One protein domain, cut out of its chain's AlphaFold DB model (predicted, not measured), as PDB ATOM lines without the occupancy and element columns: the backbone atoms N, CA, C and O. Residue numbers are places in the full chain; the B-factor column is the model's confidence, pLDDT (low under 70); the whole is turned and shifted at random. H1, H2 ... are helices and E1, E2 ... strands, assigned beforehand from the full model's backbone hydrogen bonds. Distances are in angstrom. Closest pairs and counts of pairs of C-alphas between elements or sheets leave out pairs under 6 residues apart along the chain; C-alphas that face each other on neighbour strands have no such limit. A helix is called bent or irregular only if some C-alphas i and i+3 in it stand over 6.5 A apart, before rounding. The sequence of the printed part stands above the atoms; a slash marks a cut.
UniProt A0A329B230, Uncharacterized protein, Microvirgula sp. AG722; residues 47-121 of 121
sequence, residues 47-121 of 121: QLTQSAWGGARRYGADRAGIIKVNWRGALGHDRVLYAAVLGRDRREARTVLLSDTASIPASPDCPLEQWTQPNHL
ATOM      1  N   GLN A  47     413.106 491.749 352.599       96.44
ATOM      2  CA  GLN A  47     412.591 492.921 353.299       96.44
ATOM      3  C   GLN A  47     411.243 492.595 353.923       96.44
ATOM      4  O   GLN A  47     410.375 492.016 353.272       96.44
ATOM      5  N   LEU A  48     411.038 493.012 355.171       95.31
ATOM      6  CA  LEU A  48     409.714 493.016 355.780       95.31
ATOM      7  C   LEU A  48     408.985 494.274 355.306       95.31
ATOM      8  O   LEU A  48     409.230 495.369 355.800       95.31
ATOM      9  N   THR A  49     408.101 494.118 354.327       95.50
ATOM     10  CA  THR A  49     407.359 495.244 353.735       95.50
ATOM     11  C   THR A  49     406.162 495.667 354.579       95.50
ATOM     12  O   THR A  49     405.782 496.834 354.575       95.50
ATOM     13  N   GLN A  50     405.581 494.732 355.335       92.69
ATOM     14  CA  GLN A  50     404.484 495.007 356.256       92.69
ATOM     15  C   GLN A  50     404.525 494.023 357.428       92.69
ATOM     16  O   GLN A  50     404.473 492.818 357.215       92.69
ATOM     17  N   SER A  51     404.598 494.509 358.667       89.12
ATOM     18  CA  SER A  51     404.689 493.659 359.869       89.12
ATOM     19  C   SER A  51     403.335 493.221 360.442       89.12
ATOM     20  O   SER A  51     403.265 492.211 361.138       89.12
ATOM     21  N   ALA A  52     402.265 493.966 360.151       90.44
ATOM     22  CA  ALA A  52     400.900 493.698 360.599       90.44
ATOM     23  C   ALA A  52     399.936 493.791 359.408       90.44
ATOM     24  O   ALA A  52     399.233 494.782 359.207       90.44
ATOM     25  N   TRP A  53     399.956 492.767 358.560       93.50
ATOM     26  CA  TRP A  53     399.097 492.710 357.387       93.50
ATOM     27  C   TRP A  53     397.666 492.310 357.764       93.50
ATOM     28  O   TRP A  53     397.416 491.221 358.282       93.50
ATOM     29  N   GLY A  54     396.698 493.177 357.448       91.56
ATOM     30  CA  GLY A  54     395.274 492.966 357.753       91.56
ATOM     31  C   GLY A  54     394.637 491.754 357.057       91.56
ATOM     32  O   GLY A  54     393.528 491.354 357.406       91.56
ATOM     33  N   GLY A  55     395.338 491.132 356.104       90.75
ATOM     34  CA  GLY A  55     394.908 489.909 355.431       90.75
ATOM     35  C   GLY A  55     394.970 488.644 356.293       90.75
ATOM     36  O   GLY A  55     394.520 487.606 355.834       90.75
ATOM     37  N   ALA A  56     395.467 488.678 357.532       90.06
ATOM     38  CA  ALA A  56     395.616 487.469 358.355       90.06
ATOM     39  C   ALA A  56     394.322 486.621 358.459       90.06
ATOM     40  O   ALA A  56     394.330 485.421 358.176       90.06
ATOM     41  N   ARG A  57     393.177 487.257 358.757       90.88
ATOM     42  CA  ARG A  57     391.898 486.553 358.987       90.88
ATOM     43  C   ARG A  57     391.369 485.793 357.772       90.88
ATOM     44  O   ARG A  57     390.851 484.695 357.941       90.88
ATOM     45  N   ARG A  58     391.518 486.328 356.551       93.88
ATOM     46  CA  ARG A  58     391.075 485.631 355.317       93.88
ATOM     47  C   ARG A  58     391.856 484.338 355.063       93.88
ATOM     48  O   ARG A  58     391.399 483.502 354.297       93.88
ATOM     49  N   TYR A  59     393.001 484.170 355.722       92.81
ATOM     50  CA  TYR A  59     393.813 482.959 355.683       92.81
ATOM     51  C   TYR A  59     393.787 482.190 357.013       92.81
ATOM     52  O   TYR A  59     394.661 481.358 357.234       92.81
ATOM     53  N   GLY A  60     392.827 482.441 357.909       93.19
ATOM     54  CA  GLY A  60     392.728 481.723 359.187       93.19
ATOM     55  C   GLY A  60     393.939 481.914 360.109       93.19
ATOM     56  O   GLY A  60     394.267 481.005 360.864       93.19
ATOM     57  N   ALA A  61     394.630 483.052 360.001       95.31
ATOM     58  CA  ALA A  61     395.796 483.403 360.805       95.31
ATOM     59  C   ALA A  61     395.452 484.492 361.833       95.31
ATOM     60  O   ALA A  61     394.652 485.390 361.547       95.31
ATOM     61  N   ASP A  62     396.122 484.468 362.987       94.19
ATOM     62  CA  ASP A  62     395.988 485.494 364.035       94.19
ATOM     63  C   ASP A  62     396.916 486.684 363.785       94.19
ATOM     64  O   ASP A  62     396.646 487.814 364.192       94.19
ATOM     65  N   ARG A  63     398.040 486.415 363.118       92.62
ATOM     66  CA  ARG A  63     399.079 487.388 362.787       92.62
ATOM     67  C   ARG A  63     399.595 487.140 361.382       92.62
ATOM     68  O   ARG A  63     399.659 485.997 360.931       92.62
ATOM     69  N   ALA A  64     399.982 488.214 360.706       94.88
ATOM     70  CA  ALA A  64     400.577 488.127 359.388       94.88
ATOM     71  C   ALA A  64     401.523 489.293 359.115       94.88
ATOM     72  O   ALA A  64     401.254 490.420 359.531       94.88
ATOM     73  N   GLY A  65     402.569 489.024 358.343       95.25
ATOM     74  CA  GLY A  65     403.407 490.035 357.711       95.25
ATOM     75  C   GLY A  65     403.617 489.722 356.233       95.25
ATOM     76  O   GLY A  65     403.366 488.601 355.801       95.25
ATOM     77  N   ILE A  66     404.063 490.704 355.453       97.19
ATOM     78  CA  ILE A  66     404.455 490.523 354.053       97.19
ATOM     79  C   ILE A  66     405.959 490.701 353.944       97.19
ATOM     80  O   ILE A  66     406.496 491.758 354.294       97.19
ATOM     81  N   ILE A  67     406.617 489.693 353.388       97.38
ATOM     82  CA  ILE A  67     408.015 489.780 352.993       97.38
ATOM     83  C   ILE A  67     408.128 489.972 351.483       97.38
ATOM     84  O   ILE A  67     407.324 489.452 350.708       97.38
ATOM     85  N   LYS A  68     409.153 490.715 351.084       98.06
ATOM     86  CA  LYS A  68     409.635 490.824 349.713       98.06
ATOM     87  C   LYS A  68     410.975 490.113 349.637       98.06
ATOM     88  O   LYS A  68     411.879 490.458 350.391       98.06
ATOM     89  N   VAL A  69     411.106 489.168 348.722       98.00
ATOM     90  CA  VAL A  69     412.357 488.477 348.421       98.00
ATOM     91  C   VAL A  69     412.844 488.972 347.064       98.00
ATOM     92  O   VAL A  69     412.157 488.797 346.058       98.00
ATOM     93  N   ASN A  70     414.010 489.614 347.041       97.88
ATOM     94  CA  ASN A  70     414.745 489.903 345.814       97.88
ATOM     95  C   ASN A  70     415.697 488.734 345.562       97.88
ATOM     96  O   ASN A  70     416.510 488.394 346.427       97.88
ATOM     97  N   TRP A  71     415.595 488.115 344.394       97.56
ATOM     98  CA  TRP A  71     416.346 486.909 344.067       97.56
ATOM     99  C   TRP A  71     416.732 486.877 342.596       97.56
ATOM    100  O   TRP A  71     416.167 487.606 341.781       97.56
ATOM    101  N   ARG A  72     417.688 486.024 342.245       96.75
ATOM    102  CA  ARG A  72     418.110 485.805 340.863       96.75
ATOM    103  C   ARG A  72     417.836 484.375 340.459       96.75
ATOM    104  O   ARG A  72     418.211 483.444 341.160       96.75
ATOM    105  N   GLY A  73     417.151 484.210 339.332       91.94
ATOM    106  CA  GLY A  73     416.903 482.885 338.767       91.94
ATOM    107  C   GLY A  73     418.089 482.374 337.955       91.94
ATOM    108  O   GLY A  73     418.976 483.142 337.587       91.94
ATOM    109  N   ALA A  74     418.046 481.097 337.569       85.75
ATOM    110  CA  ALA A  74     419.096 480.435 336.784       85.75
ATOM    111  C   ALA A  74     419.471 481.146 335.462       85.75
ATOM    112  O   ALA A  74     420.574 480.978 334.955       85.75
ATOM    113  N   LEU A  75     418.571 481.966 334.906       85.38
ATOM    114  CA  LEU A  75     418.810 482.767 333.697       85.38
ATOM    115  C   LEU A  75     419.485 484.125 333.975       85.38
ATOM    116  O   LEU A  75     419.581 484.959 333.081       85.38
ATOM    117  N   GLY A  76     419.909 484.391 335.213       87.69
ATOM    118  CA  GLY A  76     420.641 485.602 335.594       87.69
ATOM    119  C   GLY A  76     419.788 486.864 335.762       87.69
ATOM    120  O   GLY A  76     420.322 487.914 336.107       87.69
ATOM    121  N   HIS A  77     418.474 486.786 335.549       91.88
ATOM    122  CA  HIS A  77     417.566 487.917 335.732       91.88
ATOM    123  C   HIS A  77     417.153 488.088 337.193       91.88
ATOM    124  O   HIS A  77     416.773 487.112 337.847       91.88
ATOM    125  N   ASP A  78     417.152 489.337 337.655       95.56
ATOM    126  CA  ASP A  78     416.625 489.706 338.964       95.56
ATOM    127  C   ASP A  78     415.093 489.610 338.966       95.56
ATOM    128  O   ASP A  78     414.408 490.026 338.025       95.56
ATOM    129  N   ARG A  79     414.559 489.025 340.035       96.50
ATOM    130  CA  ARG A  79     413.148 488.717 340.247       96.50
ATOM    131  C   ARG A  79     412.726 489.147 341.644       96.50
ATOM    132  O   ARG A  79     413.542 489.297 342.556       96.50
ATOM    133  N   VAL A  80     411.423 489.334 341.801       97.75
ATOM    134  CA  VAL A  80     410.801 489.711 343.061       97.75
ATOM    135  C   VAL A  80     409.665 488.750 343.363       97.75
ATOM    136  O   VAL A  80     408.800 488.514 342.523       97.75
ATOM    137  N   LEU A  81     409.660 488.243 344.590       97.69
ATOM    138  CA  LEU A  81     408.589 487.433 345.149       97.69
ATOM    139  C   LEU A  81     408.037 488.126 346.397       97.69
ATOM    140  O   LEU A  81     408.794 488.537 347.274       97.69
ATOM    141  N   TYR A  82     406.715 488.249 346.478       98.12
ATOM    142  CA  TYR A  82     406.010 488.706 347.670       98.12
ATOM    143  C   TYR A  82     405.260 487.538 348.291       98.12
ATOM    144  O   TYR A  82     404.399 486.935 347.648       98.12
ATOM    145  N   ALA A  83     405.542 487.268 349.561       97.69
ATOM    146  CA  ALA A  83     404.854 486.241 350.326       97.69
ATOM    147  C   ALA A  83     404.292 486.821 351.622       97.69
ATOM    148  O   ALA A  83     404.953 487.592 352.321       97.69
ATOM    149  N   ALA A  84     403.069 486.423 351.960       97.00
ATOM    150  CA  ALA A  84     402.558 486.599 353.306       97.00
ATOM    151  C   ALA A  84     403.134 485.497 354.197       97.00
ATOM    152  O   ALA A  84     403.002 484.322 353.872       97.00
ATOM    153  N   VAL A  85     403.719 485.871 355.330       95.44
ATOM    154  CA  VAL A  85     404.093 484.957 356.412       95.44
ATOM    155  C   VAL A  85     402.996 485.033 357.463       95.44
ATOM    156  O   VAL A  85     402.731 486.099 358.023       95.44
ATOM    157  N   LEU A  86     402.327 483.913 357.700       95.31
ATOM    158  CA  LEU A  86     401.147 483.792 358.545       95.31
ATOM    159  C   LEU A  86     401.495 483.022 359.813       95.31
ATOM    160  O   LEU A  86     402.248 482.056 359.758       95.31
ATOM    161  N   GLY A  87     400.911 483.409 360.943       93.44
ATOM    162  CA  GLY A  87     401.020 482.667 362.194       93.44
ATOM    163  C   GLY A  87     399.661 482.419 362.838       93.44
ATOM    164  O   GLY A  87     398.812 483.313 362.847       93.44
ATOM    165  N   ARG A  88     399.492 481.229 363.419       92.88
ATOM    166  CA  ARG A  88     398.298 480.802 364.161       92.88
ATOM    167  C   ARG A  88     398.695 480.192 365.505       92.88
ATOM    168  O   ARG A  88     399.727 479.524 365.603       92.88
ATOM    169  N   ASP A  89     397.940 480.504 366.558       87.00
ATOM    170  CA  ASP A  89     398.068 479.950 367.918       87.00
ATOM    171  C   ASP A  89     399.489 480.019 368.511       87.00
ATOM    172  O   ASP A  89     399.879 479.250 369.390       87.00
ATOM    173  N   ARG A  90     400.307 480.953 368.004       80.94
ATOM    174  CA  ARG A  90     401.755 481.113 368.248       80.94
ATOM    175  C   ARG A  90     402.644 479.912 367.891       80.94
ATOM    176  O   ARG A  90     403.861 480.063 367.975       80.94
ATOM    177  N   ARG A  91     402.073 478.772 367.508       85.81
ATOM    178  CA  ARG A  91     402.753 477.476 367.352       85.81
ATOM    179  C   ARG A  91     402.775 476.960 365.932       85.81
ATOM    180  O   ARG A  91     403.415 475.946 365.689       85.81
ATOM    181  N   GLU A  92     402.077 477.630 365.033       90.94
ATOM    182  CA  GLU A  92     402.034 477.262 363.634       90.94
ATOM    183  C   GLU A  92     402.310 478.481 362.779       90.94
ATOM    184  O   GLU A  92     401.979 479.623 363.132       90.94
ATOM    185  N   ALA A  93     402.916 478.217 361.639       92.50
ATOM    186  CA  ALA A  93     403.141 479.196 360.618       92.50
ATOM    187  C   ALA A  93     402.976 478.564 359.240       92.50
ATOM    188  O   ALA A  93     403.056 477.348 359.076       92.50
ATOM    189  N   ARG A  94     402.675 479.415 358.268       94.50
ATOM    190  CA  ARG A  94     402.618 479.058 356.855       94.50
ATOM    191  C   ARG A  94     402.890 480.289 356.013       94.50
ATOM    192  O   ARG A  94     402.824 481.415 356.512       94.50
ATOM    193  N   THR A  95     403.119 480.093 354.733       95.50
ATOM    194  CA  THR A  95     403.330 481.152 353.759       95.50
ATOM    195  C   THR A  95     402.235 481.124 352.709       95.50
ATOM    196  O   THR A  95     401.608 480.098 352.468       95.50
ATOM    197  N   VAL A  96     401.974 482.268 352.093       95.69
ATOM    198  CA  VAL A  96     401.098 482.359 350.924       95.69
ATOM    199  C   VAL A  96     401.776 483.238 349.894       95.69
ATOM    200  O   VAL A  96     402.120 484.383 350.200       95.69
ATOM    201  N   LEU A  97     401.925 482.727 348.675       96.75
ATOM    202  CA  LEU A  97     402.411 483.510 347.549       96.75
ATOM    203  C   LEU A  97     401.379 484.583 347.182       96.75
ATOM    204  O   LEU A  97     400.227 484.280 346.876       96.75
ATOM    205  N   LEU A  98     401.784 485.852 347.234       96.12
ATOM    206  CA  LEU A  98     400.924 486.981 346.871       96.12
ATOM    207  C   LEU A  98     401.182 487.445 345.442       96.12
ATOM    208  O   LEU A  98     400.251 487.800 344.723       96.12
ATOM    209  N   SER A  99     402.454 487.497 345.052       97.31
ATOM    210  CA  SER A  99     402.885 487.934 343.729       97.31
ATOM    211  C   SER A  99     404.294 487.432 343.447       97.31
ATOM    212  O   SER A  99     405.105 487.289 344.363       97.31
ATOM    213  N   ASP A 100     404.579 487.195 342.173       96.88
ATOM    214  CA  ASP A 100     405.855 486.697 341.690       96.88
ATOM    215  C   ASP A 100     406.118 487.229 340.278       96.88
ATOM    216  O   ASP A 100     405.226 487.227 339.429       96.88
ATOM    217  N   THR A 101     407.335 487.712 340.031       96.62
ATOM    218  CA  THR A 101     407.770 488.207 338.717       96.62
ATOM    219  C   THR A 101     408.554 487.165 337.912       96.62
ATOM    220  O   THR A 101     409.164 487.514 336.895       96.62
ATOM    221  N   ALA A 102     408.659 485.924 338.390       94.44
ATOM    222  CA  ALA A 102     409.342 484.848 337.688       94.44
ATOM    223  C   ALA A 102     408.690 484.536 336.335       94.44
ATOM    224  O   ALA A 102     407.474 484.569 336.174       94.44
ATOM    225  N   SER A 103     409.522 484.200 335.347       91.31
ATOM    226  CA  SER A 103     409.035 483.685 334.060       91.31
ATOM    227  C   SER A 103     408.674 482.199 334.134       91.31
ATOM    228  O   SER A 103     407.827 481.737 333.378       91.31
ATOM    229  N   ILE A 104     409.334 481.458 335.027       91.38
ATOM    230  CA  ILE A 104     409.000 480.069 335.343       91.38
ATOM    231  C   ILE A 104     407.986 480.110 336.492       91.38
ATOM    232  O   ILE A 104     408.243 480.831 337.454       91.38
ATOM    233  N   PRO A 105     406.855 479.390 336.414       93.38
ATOM    234  CA  PRO A 105     405.878 479.356 337.496       93.38
ATOM    235  C   PRO A 105     406.473 478.820 338.800       93.38
ATOM    236  O   PRO A 105     407.322 477.929 338.779       93.38
ATOM    237  N   ALA A 106     405.984 479.340 339.923       94.88
ATOM    238  CA  ALA A 106     406.325 478.826 341.240       94.88
ATOM    239  C   ALA A 106     405.898 477.357 341.399       94.88
ATOM    240  O   ALA A 106     404.889 476.923 340.835       94.88
ATOM    241  N   SER A 107     406.661 476.605 342.195       94.19
ATOM    242  CA  SER A 107     406.340 475.224 342.551       94.19
ATOM    243  C   SER A 107     404.939 475.137 343.175       94.19
ATOM    244  O   SER A 107     404.677 475.847 344.151       94.19
ATOM    245  N   PRO A 108     404.043 474.273 342.658       91.31
ATOM    246  CA  PRO A 108     402.712 474.086 343.234       91.31
ATOM    247  C   PRO A 108     402.746 473.299 344.553       91.31
ATOM    248  O   PRO A 108     401.807 473.384 345.337       91.31
ATOM    249  N   ASP A 109     403.827 472.558 344.816       92.19
ATOM    250  CA  ASP A 109     403.949 471.642 345.955       92.19
ATOM    251  C   ASP A 109     404.774 472.245 347.099       92.19
ATOM    252  O   ASP A 109     405.518 471.544 347.783       92.19
ATOM    253  N   CYS A 110     404.684 473.559 347.301       92.19
ATOM    254  CA  CYS A 110     405.430 474.243 348.349       92.19
ATOM    255  C   CYS A 110     404.906 473.842 349.750       92.19
ATOM    256  O   CYS A 110     403.806 474.255 350.131       92.19
ATOM    257  N   PRO A 111     405.671 473.090 350.579       92.31
ATOM    258  CA  PRO A 111     405.176 472.613 351.875       92.31
ATOM    259  C   PRO A 111     404.884 473.742 352.865       92.31
ATOM    260  O   PRO A 111     404.080 473.570 353.780       92.31
ATOM    261  N   LEU A 112     405.503 474.911 352.667       93.19
ATOM    262  CA  LEU A 112     405.275 476.082 353.505       93.19
ATOM    263  C   LEU A 112     403.864 476.662 353.344       93.19
ATOM    264  O   LEU A 112     403.450 477.440 354.194       93.19
ATOM    265  N   GLU A 113     403.084 476.272 352.329       93.56
ATOM    266  CA  GLU A 113     401.670 476.673 352.217       93.56
ATOM    267  C   GLU A 113     400.744 475.957 353.211       93.56
ATOM    268  O   GLU A 113     399.602 476.380 353.455       93.56
ATOM    269  N   GLN A 114     401.242 474.884 353.825       93.75
ATOM    270  CA  GLN A 114     400.559 474.147 354.875       93.75
ATOM    271  C   GLN A 114     400.921 474.715 356.250       93.75
ATOM    272  O   GLN A 114     401.998 475.269 356.458       93.75
ATOM    273  N   TRP A 115     400.011 474.571 357.214       93.25
ATOM    274  CA  TRP A 115     400.316 474.910 358.601       93.25
ATOM    275  C   TRP A 115     401.360 473.939 359.150       93.25
ATOM    276  O   TRP A 115     401.106 472.741 359.241       93.25
ATOM    277  N   THR A 116     402.521 474.470 359.522       87.69
ATOM    278  CA  THR A 116     403.627 473.710 360.109       87.69
ATOM    279  C   THR A 116     404.140 474.399 361.369       87.69
ATOM    280  O   THR A 116     403.845 475.570 361.609       87.69
ATOM    281  N   GLN A 117     404.900 473.693 362.205       80.25
ATOM    282  CA  GLN A 117     405.530 474.337 363.359       80.25
ATOM    283  C   GLN A 117     406.589 475.352 362.880       80.25
ATOM    284  O   GLN A 117     407.323 475.044 361.943       80.25
ATOM    285  N   PRO A 118     406.726 476.533 363.519       66.50
ATOM    286  CA  PRO A 118     407.655 477.590 363.121       66.50
ATOM    287  C   PRO A 118     409.110 477.142 362.981       66.50
ATOM    288  O   PRO A 118     409.864 477.760 362.250       66.50
ATOM    289  N   ASN A 119     409.500 476.076 363.676       63.69
ATOM    290  CA  ASN A 119     410.839 475.492 363.646       63.69
ATOM    291  C   ASN A 119     411.156 474.802 362.302       63.69
ATOM    292  O   ASN A 119     412.283 474.361 362.098       63.69
ATOM    293  N   HIS A 120     410.149 474.633 361.444       57.19
ATOM    294  CA  HIS A 120     410.258 474.071 360.099       57.19
ATOM    295  C   HIS A 120     410.146 475.141 359.000       57.19
ATOM    296  O   HIS A 120     410.038 474.776 357.829       57.19
ATOM    297  N   LEU A 121     410.130 476.428 359.378       57.06
ATOM    298  CA  LEU A 121     410.326 477.558 358.466       57.06
ATOM    299  C   LEU A 121     411.800 477.939 358.371       57.06
ATOM    300  O   LEU A 121     412.521 477.785 359.380       57.06
TER     301      LEU A 121
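This is residues 47 to 121 of the 121 residues of an uncharacterized protein of Microvirgula sp. AG722 (UniProt A0A329B230). A long, narrow, strongly twisted antiparallel sheet runs the length of this domain: E2, E3 and E4 are its three long strands, and the short E1 lies beside E2 at one edge. The small helix H1 lies over one face near one end of the sheet, crossing E2, and after E4 a long stretch with no named element, residues 101 to 121, folds back along the E4 edge. The printed part has 75 residues, with one named helix and four named strands in the order E1, H1, E2, E3, E4. The sheet's order is E1, E2, E3, E4, and the class is mostly strand. The whole is compact, with a radius of gyration of the C-alphas of 13.0 A, yet elongated in outline, spanning 40 by 24 by 21 A.

E1 is residues 47 to 50, 8.9 A from first to last C-alpha, and begins at C-alpha 47 (412.591, 492.921, 353.299). H1, residues 54 to 59, measures 10.3 A and is irregular: C-alphas 54 and 57 are 7.4 A apart. E2, residues 63 to 72, measures 29.1 A. E3, residues 78 to 88, is the longest strand at 32.4 A. E4, residues 92 to 100, measures 24.2 A and ends at C-alpha 100 (405.855, 486.697, 341.690). The last printed C-alpha, that of Leu 121, is at (410.326, 477.558, 358.466).

E1 and E2 are antiparallel neighbours at 147 degrees, with N 47 and O 68 within hydrogen-bond range at 2.8 A. E2, E3 and E4 form a meander, each strand the antiparallel neighbour of the one before. The hairpin of E2 and E3 stands at 159 degrees, with N 69 and O 81 at 2.8 A and N 79 and O 71 at 2.8 A. The hairpin of E3 and E4 stands at 151 degrees, with N 86 and O 94 at 2.8 A. E1 and E4 are the edge strands and are apart. H1 is on the sheet at a height over the sheet of 8.1 A. It lies over E2 and only just not over E3: 4 of its C-alphas fall on E2 and 2 on E3. On the local plane it runs across the strands, at 88 degrees to E2. The closest C-alphas of H1 and E2, those of Ala 56 and Ala 64, are 5.1 A apart. In H1, 0 of 2 O i to N i+4 pairs are within hydrogen-bond range, and 2 of 3 O i to N i+3 pairs are.

The two C-alphas farthest apart, those of Leu 75 and Asp 89, are 40.1 A from each other. The printed part has no cut, and the links between its named elements are tight. The mean pLDDT of the printed part is 91.6, and residues 118 to 121, the last of which ends the chain, are under 70.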